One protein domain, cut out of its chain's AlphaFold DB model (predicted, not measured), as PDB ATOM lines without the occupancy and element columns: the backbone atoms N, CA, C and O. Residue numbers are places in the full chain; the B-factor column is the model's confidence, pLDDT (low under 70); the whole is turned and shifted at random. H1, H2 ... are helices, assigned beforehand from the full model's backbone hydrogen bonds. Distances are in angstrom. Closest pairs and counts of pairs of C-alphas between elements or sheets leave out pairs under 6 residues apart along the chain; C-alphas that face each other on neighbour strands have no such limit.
ATOM      1  N   ARG A 158      32.661  32.849  90.236       87.69
ATOM      2  CA  ARG A 158      31.424  33.485  90.720       87.69
ATOM      3  C   ARG A 158      30.818  34.478  89.722       87.69
ATOM      4  O   ARG A 158      29.603  34.552  89.609       87.69
ATOM      5  N   GLU A 159      31.650  35.239  89.013       86.75
ATOM      6  CA  GLU A 159      31.200  36.262  88.056       86.75
ATOM      7  C   GLU A 159      30.686  35.699  86.723       86.75
ATOM      8  O   GLU A 159      29.957  36.402  86.016       86.75
ATOM      9  N   TRP A 160      31.068  34.465  86.386       91.75
ATOM     10  CA  TRP A 160      30.767  33.798  85.115       91.75
ATOM     11  C   TRP A 160      29.643  32.770  85.231       91.75
ATOM     12  O   TRP A 160      29.010  32.441  84.229       91.75
ATOM     13  N   HIS A 161      29.370  32.267  86.435       90.69
ATOM     14  CA  HIS A 161      28.329  31.271  86.663       90.69
ATOM     15  C   HIS A 161      26.950  31.777  86.196       90.69
ATOM     16  O   HIS A 161      26.351  32.654  86.819       90.69
ATOM     17  N   GLY A 162      26.427  31.194  85.113       89.44
ATOM     18  CA  GLY A 162      25.146  31.578  84.507       89.44
ATOM     19  C   GLY A 162      25.178  32.879  83.695       89.44
ATOM     20  O   GLY A 162      24.124  33.356  83.289       89.44
ATOM     21  N   ALA A 163      26.359  33.454  83.450       92.31
ATOM     22  CA  ALA A 163      26.542  34.705  82.717       92.31
ATOM     23  C   ALA A 163      27.376  34.477  81.445       92.31
ATOM     24  O   ALA A 163      28.525  34.915  81.361       92.31
ATOM     25  N   TRP A 164      26.795  33.780  80.459       94.44
ATOM     26  CA  TRP A 164      27.483  33.423  79.210       94.44
ATOM     27  C   TRP A 164      28.049  34.639  78.472       94.44
ATOM     28  O   TRP A 164      29.207  34.608  78.071       94.44
ATOM     29  N   ASP A 165      27.295  35.739  78.398       93.94
ATOM     30  CA  ASP A 165      27.755  36.973  77.748       93.94
ATOM     31  C   ASP A 165      29.097  37.457  78.316       93.94
ATOM     32  O   ASP A 165      29.982  37.858  77.570       93.94
ATOM     33  N   ARG A 166      29.311  37.327  79.633       93.19
ATOM     34  CA  ARG A 166      30.574  37.721  80.280       93.19
ATOM     35  C   ARG A 166      31.723  36.773  79.954       93.19
ATOM     36  O   ARG A 166      32.865  37.214  79.827       93.19
ATOM     37  N   VAL A 167      31.436  35.476  79.846       95.12
ATOM     38  CA  VAL A 167      32.421  34.472  79.415       95.12
ATOM     39  C   VAL A 167      32.837  34.762  77.978       95.12
ATOM     40  O   VAL A 167      34.029  34.838  77.680       95.12
ATOM     41  N   TRP A 168      31.854  34.988  77.110       96.12
ATOM     42  CA  TRP A 168      32.063  35.292  75.705       96.12
ATOM     43  C   TRP A 168      32.824  36.606  75.504       96.12
ATOM     44  O   TRP A 168      33.817  36.634  74.776       96.12
ATOM     45  N   ASP A 169      32.453  37.662  76.228       95.38
ATOM     46  CA  ASP A 169      33.167  38.940  76.223       95.38
ATOM     47  C   ASP A 169      34.636  38.770  76.633       95.38
ATOM     48  O   ASP A 169      35.524  39.350  76.007       95.38
ATOM     49  N   ASN A 170      34.925  37.933  77.638       95.62
ATOM     50  CA  ASN A 170      36.302  37.657  78.049       95.62
ATOM     51  C   ASN A 170      37.089  36.880  76.980       95.62
ATOM     52  O   ASN A 170      38.266  37.172  76.749       95.62
ATOM     53  N   ILE A 171      36.455  35.917  76.304       96.50
ATOM     54  CA  ILE A 171      37.053  35.188  75.175       96.50
ATOM     55  C   ILE A 171      37.399  36.169  74.047       96.50
ATOM     56  O   ILE A 171      38.537  36.181  73.567       96.50
ATOM     57  N   LEU A 172      36.459  37.040  73.668       97.38
ATOM     58  CA  LEU A 172      36.664  38.045  72.623       97.38
ATOM     59  C   LEU A 172      37.716  39.088  73.007       97.38
ATOM     60  O   LEU A 172      38.515  39.489  72.163       97.38
ATOM     61  N   LEU A 173      37.775  39.493  74.276       98.00
ATOM     62  CA  LEU A 173      38.822  40.370  74.796       98.00
ATOM     63  C   LEU A 173      40.213  39.763  74.594       98.00
ATOM     64  O   LEU A 173      41.105  40.418  74.052       98.00
ATOM     65  N   ARG A 174      40.400  38.499  74.988       97.88
ATOM     66  CA  ARG A 174      41.679  37.794  74.814       97.88
ATOM     67  C   ARG A 174      42.026  37.622  73.336       97.88
ATOM     68  O   ARG A 174      43.179  37.837  72.962       97.88
ATOM     69  N   ALA A 175      41.042  37.302  72.494       97.75
ATOM     70  CA  ALA A 175      41.226  37.236  71.046       97.75
ATOM     71  C   ALA A 175      41.685  38.591  70.479       97.75
ATOM     72  O   ALA A 175      42.668  38.649  69.742       97.75
ATOM     73  N   LYS A 176      41.048  39.692  70.895       98.38
ATOM     74  CA  LYS A 176      41.402  41.056  70.480       98.38
ATOM     75  C   LYS A 176      42.808  41.458  70.928       98.38
ATOM     76  O   LYS A 176      43.532  42.087  70.158       98.38
ATOM     77  N   ILE A 177      43.213  41.082  72.141       98.44
ATOM     78  CA  ILE A 177      44.582  41.276  72.641       98.44
ATOM     79  C   ILE A 177      45.588  40.570  71.724       98.44
ATOM     80  O   ILE A 177      46.519  41.208  71.236       98.44
ATOM     81  N   LYS A 178      45.373  39.282  71.421       98.00
ATOM     82  CA  LYS A 178      46.263  38.514  70.532       98.00
ATOM     83  C   LYS A 178      46.310  39.091  69.122       98.00
ATOM     84  O   LYS A 178      47.399  39.258  68.584       98.00
ATOM     85  N   GLN A 179      45.158  39.462  68.570       98.19
ATOM     86  CA  GLN A 179      45.062  40.132  67.276       98.19
ATOM     87  C   GLN A 179      45.874  41.437  67.260       98.19
ATOM     88  O   GLN A 179      46.689  41.650  66.370       98.19
ATOM     89  N   THR A 180      45.735  42.265  68.301       98.38
ATOM     90  CA  THR A 180      46.488  43.523  68.431       98.38
ATOM     91  C   THR A 180      48.000  43.267  68.493       98.38
ATOM     92  O   THR A 180      48.774  43.995  67.877       98.38
ATOM     93  N   MET A 181      48.449  42.229  69.207       98.25
ATOM     94  CA  MET A 181      49.875  41.879  69.253       98.25
ATOM     95  C   MET A 181      50.425  41.522  67.863       98.25
ATOM     96  O   MET A 181      51.508  41.988  67.516       98.25
ATOM     97  N   VAL A 182      49.677  40.749  67.066       98.19
ATOM     98  CA  VAL A 182      50.041  40.404  65.677       98.19
ATOM     99  C   VAL A 182      50.129  41.655  64.811       98.19
ATOM    100  O   VAL A 182      51.153  41.883  64.173       98.19
ATOM    101  N   GLU A 183      49.116  42.518  64.865       98.06
ATOM    102  CA  GLU A 183      49.090  43.767  64.096       98.06
ATOM    103  C   GLU A 183      50.289  44.671  64.410       98.06
ATOM    104  O   GLU A 183      50.895  45.243  63.506       98.06
ATOM    105  N   PHE A 184      50.672  44.793  65.684       97.69
ATOM    106  CA  PHE A 184      51.849  45.573  66.074       97.69
ATOM    107  C   PHE A 184      53.161  44.903  65.661       97.69
ATOM    108  O   PHE A 184      54.073  45.610  65.231       97.69
ATOM    109  N   ALA A 185      53.262  43.575  65.763       97.56
ATOM    110  CA  ALA A 185      54.431  42.829  65.304       97.56
ATOM    111  C   ALA A 185      54.673  43.042  63.802       97.56
ATOM    112  O   ALA A 185      55.794  43.352  63.399       97.56
ATOM    113  N   GLU A 186      53.620  42.965  62.986       97.62
ATOM    114  CA  GLU A 186      53.685  43.223  61.544       97.62
ATOM    115  C   GLU A 186      54.005  44.692  61.248       97.62
ATOM    116  O   GLU A 186      54.938  44.994  60.504       97.62
ATOM    117  N   LYS A 187      53.275  45.624  61.873       97.00
ATOM    118  CA  LYS A 187      53.407  47.066  61.619       97.00
ATOM    119  C   LYS A 187      54.775  47.623  62.007       97.00
ATOM    120  O   LYS A 187      55.263  48.543  61.355       97.00
ATOM    121  N   LEU A 188      55.375  47.095  63.071       96.44
ATOM    122  CA  LEU A 188      56.713  47.478  63.524       96.44
ATOM    123  C   LEU A 188      57.820  46.629  62.892       96.44
ATOM    124  O   LEU A 188      58.989  46.953  63.084       96.44
ATOM    125  N   ASN A 189      57.472  45.565  62.159       97.00
ATOM    126  CA  ASN A 189      58.403  44.544  61.680       97.00
ATOM    127  C   ASN A 189      59.258  43.951  62.822       97.00
ATOM    128  O   ASN A 189      60.482  43.848  62.725       97.00
ATOM    129  N   ARG A 190      58.593  43.617  63.935       97.00
ATOM    130  CA  ARG A 190      59.181  43.130  65.192       97.00
ATOM    131  C   ARG A 190      58.551  41.791  65.592       97.00
ATOM    132  O   ARG A 190      57.651  41.771  66.440       97.00
ATOM    133  N   PRO A 191      58.966  40.670  64.970       96.44
ATOM    134  CA  PRO A 191      58.384  39.356  65.241       96.44
ATOM    135  C   PRO A 191      58.590  38.905  66.692       96.44
ATOM    136  O   PRO A 191      57.795  38.115  67.195       96.44
ATOM    137  N   GLU A 192      59.580  39.456  67.403       96.75
ATOM    138  CA  GLU A 192      59.837  39.135  68.806       96.75
ATOM    139  C   GLU A 192      58.653  39.457  69.732       96.75
ATOM    140  O   GLU A 192      58.532  38.859  70.794       96.75
ATOM    141  N   ILE A 193      57.743  40.351  69.322       96.94
ATOM    142  CA  ILE A 193      56.504  40.667  70.056       96.94
ATOM    143  C   ILE A 193      55.604  39.428  70.214       96.94
ATOM    144  O   ILE A 193      54.779  39.368  71.129       96.94
ATOM    145  N   LEU A 194      55.756  38.431  69.340       97.12
ATOM    146  CA  LEU A 194      54.998  37.181  69.370       97.12
ATOM    147  C   LEU A 194      55.704  36.066  70.152       97.12
ATOM    148  O   LEU A 194      55.115  35.005  70.359       97.12
ATOM    149  N   GLU A 195      56.931  36.307  70.613       97.50
ATOM    150  CA  GLU A 195      57.722  35.330  71.354       97.50
ATOM    151  C   GLU A 195      57.304  35.246  72.828       97.50
ATOM    152  O   GLU A 195      56.617  36.118  73.376       97.50
ATOM    153  N   ALA A 196      57.741  34.170  73.488       95.44
ATOM    154  CA  ALA A 196      57.298  33.792  74.830       95.44
ATOM    155  C   ALA A 196      57.405  34.929  75.862       95.44
ATOM    156  O   ALA A 196      56.461  35.149  76.616       95.44
ATOM    157  N   GLU A 197      58.505  35.686  75.872       95.94
ATOM    158  CA  GLU A 197      58.717  36.786  76.824       95.94
ATOM    159  C   GLU A 197      57.602  37.844  76.748       95.94
ATOM    160  O   GLU A 197      57.042  38.264  77.769       95.94
ATOM    161  N   TRP A 198      57.232  38.243  75.530       97.12
ATOM    162  CA  TRP A 198      56.177  39.224  75.295       97.12
ATOM    163  C   TRP A 198      54.797  38.655  75.579       97.12
ATOM    164  O   TRP A 198      53.964  39.336  76.180       97.12
ATOM    165  N   VAL A 199      54.558  37.402  75.191       96.25
ATOM    166  CA  VAL A 199      53.292  36.711  75.445       96.25
ATOM    167  C   VAL A 199      53.028  36.560  76.943       96.25
ATOM    168  O   VAL A 199      51.908  36.837  77.377       96.25
ATOM    169  N   VAL A 200      54.043  36.184  77.726       96.12
ATOM    170  CA  VAL A 200      53.955  36.067  79.188       96.12
ATOM    171  C   VAL A 200      53.707  37.436  79.813       96.12
ATOM    172  O   VAL A 200      52.692  37.611  80.485       96.12
ATOM    173  N   SER A 201      54.539  38.434  79.497       97.19
ATOM    174  CA  SER A 201      54.381  39.797  80.032       97.19
ATOM    175  C   SER A 201      53.016  40.405  79.691       97.19
ATOM    176  O   SER A 201      52.403  41.086  80.509       97.19
ATOM    177  N   SER A 202      52.514  40.159  78.477       97.88
ATOM    178  CA  SER A 202      51.189  40.614  78.057       97.88
ATOM    179  C   SER A 202      50.069  39.929  78.836       97.88
ATOM    180  O   SER A 202      49.061  40.570  79.129       97.88
ATOM    181  N   ASN A 203      50.214  38.637  79.138       97.31
ATOM    182  CA  ASN A 203      49.223  37.895  79.906       97.31
ATOM    183  C   ASN A 203      49.207  38.335  81.379       97.31
ATOM    184  O   ASN A 203      48.134  38.521  81.946       97.31
ATOM    185  N   GLU A 204      50.374  38.574  81.978       97.62
ATOM    186  CA  GLU A 204      50.497  39.130  83.333       97.62
ATOM    187  C   GLU A 204      49.838  40.508  83.437       97.62
ATOM    188  O   GLU A 204      49.007  40.732  84.317       97.62
ATOM    189  N   ALA A 205      50.136  41.408  82.493       97.88
ATOM    190  CA  ALA A 205      49.513  42.728  82.444       97.88
ATOM    191  C   ALA A 205      47.989  42.635  82.310       97.88
ATOM    192  O   ALA A 205      47.268  43.342  83.008       97.88
ATOM    193  N   PHE A 206      47.489  41.734  81.459       98.25
ATOM    194  CA  PHE A 206      46.056  41.472  81.340       98.25
ATOM    195  C   PHE A 206      45.429  41.063  82.683       98.25
ATOM    196  O   PHE A 206      44.372  41.588  83.032       98.25
ATOM    197  N   HIS A 207      46.061  40.167  83.446       96.50
ATOM    198  CA  HIS A 207      45.534  39.721  84.737       96.50
ATOM    199  C   HIS A 207      45.544  40.831  85.794       96.50
ATOM    200  O   HIS A 207      44.517  41.043  86.435       96.50
ATOM    201  N   LEU A 208      46.652  41.569  85.926       97.62
ATOM    202  CA  LEU A 208      46.763  42.690  86.869       97.62
ATOM    203  C   LEU A 208      45.721  43.775  86.571       97.62
ATOM    204  O   LEU A 208      44.987  44.198  87.459       97.62
ATOM    205  N   ILE A 209      45.586  44.162  85.301       97.94
ATOM    206  CA  ILE A 209      44.602  45.164  84.872       97.94
ATOM    207  C   ILE A 209      43.174  44.649  85.081       97.94
ATOM    208  O   ILE A 209      42.309  45.404  85.517       97.94
ATOM    209  N   SER A 210      42.904  43.372  84.796       95.88
ATOM    210  CA  SER A 210      41.579  42.781  85.034       95.88
ATOM    211  C   SER A 210      41.203  42.799  86.515       95.88
ATOM    212  O   SER A 210      40.050  43.069  86.847       95.88
ATOM    213  N   GLU A 211      42.163  42.539  87.405       95.00
ATOM    214  CA  GLU A 211      41.962  42.620  88.851       95.00
ATOM    215  C   GLU A 211      41.689  44.060  89.308       95.00
ATOM    216  O   GLU A 211      40.742  44.290  90.062       95.00
ATOM    217  N   GLU A 212      42.472  45.032  88.832       95.88
ATOM    218  CA  GLU A 212      42.255  46.455  89.116       95.88
ATOM    219  C   GLU A 212      40.856  46.905  88.683       95.88
ATOM    220  O   GLU A 212      40.109  47.469  89.483       95.88
ATOM    221  N   VAL A 213      40.460  46.584  87.448       94.56
ATOM    222  CA  VAL A 213      39.132  46.923  86.920       94.56
ATOM    223  C   VAL A 213      38.031  46.241  87.732       94.56
ATOM    224  O   VAL A 213      37.077  46.906  88.133       94.56
ATOM    225  N   SER A 214      38.173  44.950  88.049       91.75
ATOM    226  CA  SER A 214      37.198  44.230  88.879       91.75
ATOM    227  C   SER A 214      37.015  44.883  90.253       91.75
ATOM    228  O   SER A 214      35.882  45.029  90.708       91.75
ATOM    229  N   ARG A 215      38.086  45.373  90.890       92.69
ATOM    230  CA  ARG A 215      37.995  46.098  92.171       92.69
ATOM    231  C   ARG A 215      37.291  47.452  92.051       92.69
ATOM    232  O   ARG A 215      36.624  47.862  92.997       92.69
ATOM    233  N   GLU A 216      37.437  48.144  90.924       92.44
ATOM    234  CA  GLU A 216      36.850  49.471  90.703       92.44
ATOM    235  C   GLU A 216      35.361  49.423  90.344       92.44
ATOM    236  O   GLU A 216      34.575  50.207  90.878       92.44
ATOM    237  N   VAL A 217      34.965  48.521  89.439       88.38
ATOM    238  CA  VAL A 217      33.592  48.466  88.899       88.38
ATOM    239  C   VAL A 217      32.818  47.207  89.305       88.38
ATOM    240  O   VAL A 217      31.675  47.032  88.890       88.38
ATOM    241  N   ASN A 218      33.398  46.364  90.169       83.50
ATOM    242  CA  ASN A 218      32.811  45.136  90.728       83.50
ATOM    243  C   ASN A 218      32.502  44.036  89.686       83.50
ATOM    244  O   ASN A 218      31.642  43.183  89.916       83.50
ATOM    245  N   TYR A 219      33.173  44.084  88.529       85.56
ATOM    246  CA  TYR A 219      33.256  43.023  87.517       85.56
ATOM    247  C   TYR A 219      34.382  43.334  86.513       85.56
ATOM    248  O   TYR A 219      34.862  44.463  86.427       85.56
ATOM    249  N   VAL A 220      34.799  42.349  85.716       87.75
ATOM    250  CA  VAL A 220      35.795  42.561  84.650       87.75
ATOM    251  C   VAL A 220      35.136  43.172  83.401       87.75
ATOM    252  O   VAL A 220      34.618  42.445  82.552       87.75
ATOM    253  N   ASP A 221      35.150  44.503  83.272       92.56
ATOM    254  CA  ASP A 221      34.697  45.192  82.051       92.56
ATOM    255  C   ASP A 221      35.731  45.047  80.925       92.56
ATOM    256  O   ASP A 221      36.837  45.594  80.979       92.56
ATOM    257  N   SER A 222      35.354  44.330  79.867       94.56
ATOM    258  CA  SER A 222      36.269  44.009  78.773       94.56
ATOM    259  C   SER A 222      36.760  45.223  77.980       94.56
ATOM    260  O   SER A 222      37.876  45.196  77.456       94.56
ATOM    261  N   LYS A 223      35.971  46.299  77.884       95.38
ATOM    262  CA  LYS A 223      36.379  47.514  77.165       95.38
ATOM    263  C   LYS A 223      37.433  48.266  77.964       95.38
ATOM    264  O   LYS A 223      38.490  48.571  77.417       95.38
ATOM    265  N   ILE A 224      37.182  48.471  79.259       96.50
ATOM    266  CA  ILE A 224      38.117  49.165  80.155       96.50
ATOM    267  C   ILE A 224      39.432  48.384  80.255       96.50
ATOM    268  O   ILE A 224      40.510  48.975  80.145       96.50
ATOM    269  N   VAL A 225      39.363  47.055  80.401       97.69
ATOM    270  CA  VAL A 225      40.565  46.207  80.431       97.69
ATOM    271  C   VAL A 225      41.351  46.329  79.131       97.69
ATOM    272  O   VAL A 225      42.567  46.508  79.182       97.69
ATOM    273  N   TYR A 226      40.688  46.267  77.972       98.56
ATOM    274  CA  TYR A 226      41.373  46.400  76.686       98.56
ATOM    275  C   TYR A 226      42.055  47.759  76.525       98.56
ATOM    276  O   TYR A 226      43.197  47.806  76.079       98.56
ATOM    277  N   GLU A 227      41.380  48.856  76.872       98.12
ATOM    278  CA  GLU A 227      41.931  50.211  76.753       98.12
ATOM    279  C   GLU A 227      43.180  50.382  77.624       98.12
ATOM    280  O   GLU A 227      44.241  50.760  77.121       98.12
ATOM    281  N   ARG A 228      43.102  49.990  78.902       98.25
ATOM    282  CA  ARG A 228      44.249  50.040  79.823       98.25
ATOM    283  C   ARG A 228      45.385  49.119  79.381       98.25
ATOM    284  O   ARG A 228      46.556  49.503  79.448       98.25
ATOM    285  N   TRP A 229      45.053  47.916  78.909       98.56
ATOM    286  CA  TRP A 229      46.038  46.977  78.376       98.56
ATOM    287  C   TRP A 229      46.717  47.535  77.124       98.56
ATOM    288  O   TRP A 229      47.936  47.441  77.002       98.56
ATOM    289  N   LEU A 230      45.967  48.169  76.221       98.44
ATOM    290  CA  LEU A 230      46.504  48.766  75.002       98.44
ATOM    291  C   LEU A 230      47.474  49.910  75.323       98.44
ATOM    292  O   LEU A 230      48.532  50.003  74.703       98.44
ATOM    293  N   ASP A 231      47.153  50.749  76.308       98.06
ATOM    294  CA  ASP A 231      48.036  51.827  76.763       98.06
ATOM    295  C   ASP A 231      49.309  51.296  77.431       98.06
ATOM    296  O   ASP A 231      50.406  51.832  77.241       98.06
ATOM    297  N   TRP A 232      49.199  50.223  78.216       98.12
ATOM    298  CA  TRP A 232      50.365  49.493  78.711       98.12
ATOM    299  C   TRP A 232      51.210  48.935  77.555       98.12
ATOM    300  O   TRP A 232      52.425  49.147  77.518       98.12
ATOM    301  N   PHE A 233      50.569  48.284  76.583       97.94
ATOM    302  CA  PHE A 233      51.244  47.606  75.484       97.94
ATOM    303  C   PHE A 233      51.984  48.596  74.584       97.94
ATOM    304  O   PHE A 233      53.175  48.408  74.343       97.94
ATOM    305  N   LYS A 234      51.332  49.700  74.184       97.00
ATOM    306  CA  LYS A 234      51.934  50.798  73.403       97.00
ATOM    307  C   LYS A 234      53.185  51.363  74.072       97.00
ATOM    308  O   LYS A 234      54.234  51.447  73.435       97.00
ATOM    309  N   ARG A 235      53.117  51.654  75.378       96.50
ATOM    310  CA  ARG A 235      54.284  52.114  76.150       96.50
ATOM    311  C   ARG A 235      55.422  51.097  76.115       96.50
ATOM    312  O   ARG A 235      56.577  51.480  75.940       96.50
ATOM    313  N   ARG A 236      55.108  49.804  76.239       94.12
ATOM    314  CA  ARG A 236      56.111  48.732  76.232       94.12
ATOM    315  C   ARG A 236      56.779  48.564  74.866       94.12
ATOM    316  O   ARG A 236      57.998  48.410  74.805       94.12
ATOM    317  N   VAL A 237      56.018  48.634  73.774       93.12
ATOM    318  CA  VAL A 237      56.565  48.548  72.406       93.12
ATOM    319  C   VAL A 237      57.192  49.861  71.919       93.12
ATOM    320  O   VAL A 237      57.768  49.869  70.833       93.12
ATOM    321  N   LYS A 238      57.153  50.923  72.741       88.06
ATOM    322  CA  LYS A 238      57.637  52.282  72.440       88.06
ATOM    323  C   LYS A 238      56.930  52.901  71.225       88.06
ATOM    324  O   LYS A 238      57.591  53.429  70.333       88.06
ATOM    325  N   TRP A 239      55.601  52.791  71.207       76.81
ATOM    326  CA  TRP A 239      54.702  53.427  70.238       76.81
ATOM    327  C   TRP A 239      54.164  54.755  70.768       76.81
ATOM    328  O   TRP A 239      53.707  54.771  71.933       76.81
TER     329      TRP A 239
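This is residues 158 to 239 of the 239 residues of an uncharacterized protein of Candidatus Aenigmarchaeota archaeon (UniProt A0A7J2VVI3). What is the overall shape? It is an elongated bundle of three helices running up and down, each against the one before it: H1 goes out, H3 comes back at a slant, and H4 goes out again, packing on both H1 and H3. The short helix H2 sits at the turn between H1 and H3. What is it made of? The printed part has 82 residues, with four named helices in the order H1, H2, H3, H4 and no named strand, and its class is all helix. How large is it? It is compact, with a radius of gyration of the C-alphas of 13.4 A, and the C-alphas span 42 by 22 by 19 A.

What does the first helix touch? H1, residues 164 to 188, touches H2, residues 191 to 194, with residues 181 to 185 alone; the closest C-alphas, of Ala 185 and Pro 191, are 5.3 A apart. H1 touches H4, residues 222 to 237, with its residues 169 to 177 alone and residues 222 to 226 of H4; the closest C-alphas, of Leu 173 and Ser 222, are 6.0 A apart, and the two run the same way at a shallow tilt of 21 degrees. What of the remaining helix? H3, residues 196 to 217, forms a helical hairpin with H4: they touch, opposite ways at a steep tilt of 40 degrees, with the closest C-alphas, of Ser 210 and Val 225, 5.8 A apart. H1 and H3 are near each other, with 12 pairs of C-alphas within 10 A. What do the backbones show? In H1, H3 and H4 every O i to N i+4 pair is within hydrogen-bond range, while H2 is too short for such a pair.

Where does the first helix begin, and how long is it? H1 starts at C-alpha 164, at (27.483, 33.423, 79.210), and is 36.0 A long from first to last C-alpha. How long are the others? H2 is 5.8 A long. H3 is 31.2 A long and starts at C-alpha 196, at (57.298, 33.792, 74.830). Where does the last helix end? H4, 21.8 A long, ends at C-alpha 237, at (56.565, 48.548, 72.406).

How far does it reach? The two C-alphas farthest apart, of Gly 162 and Asn 189, are 42.4 A apart. Are there cuts or long links? The printed part has no cut, and the links H1 to H2, H2 to H3 and H3 to H4 are tight. How confident is the model? The mean pLDDT of the printed part is 95.3, and no printed residue is under 70.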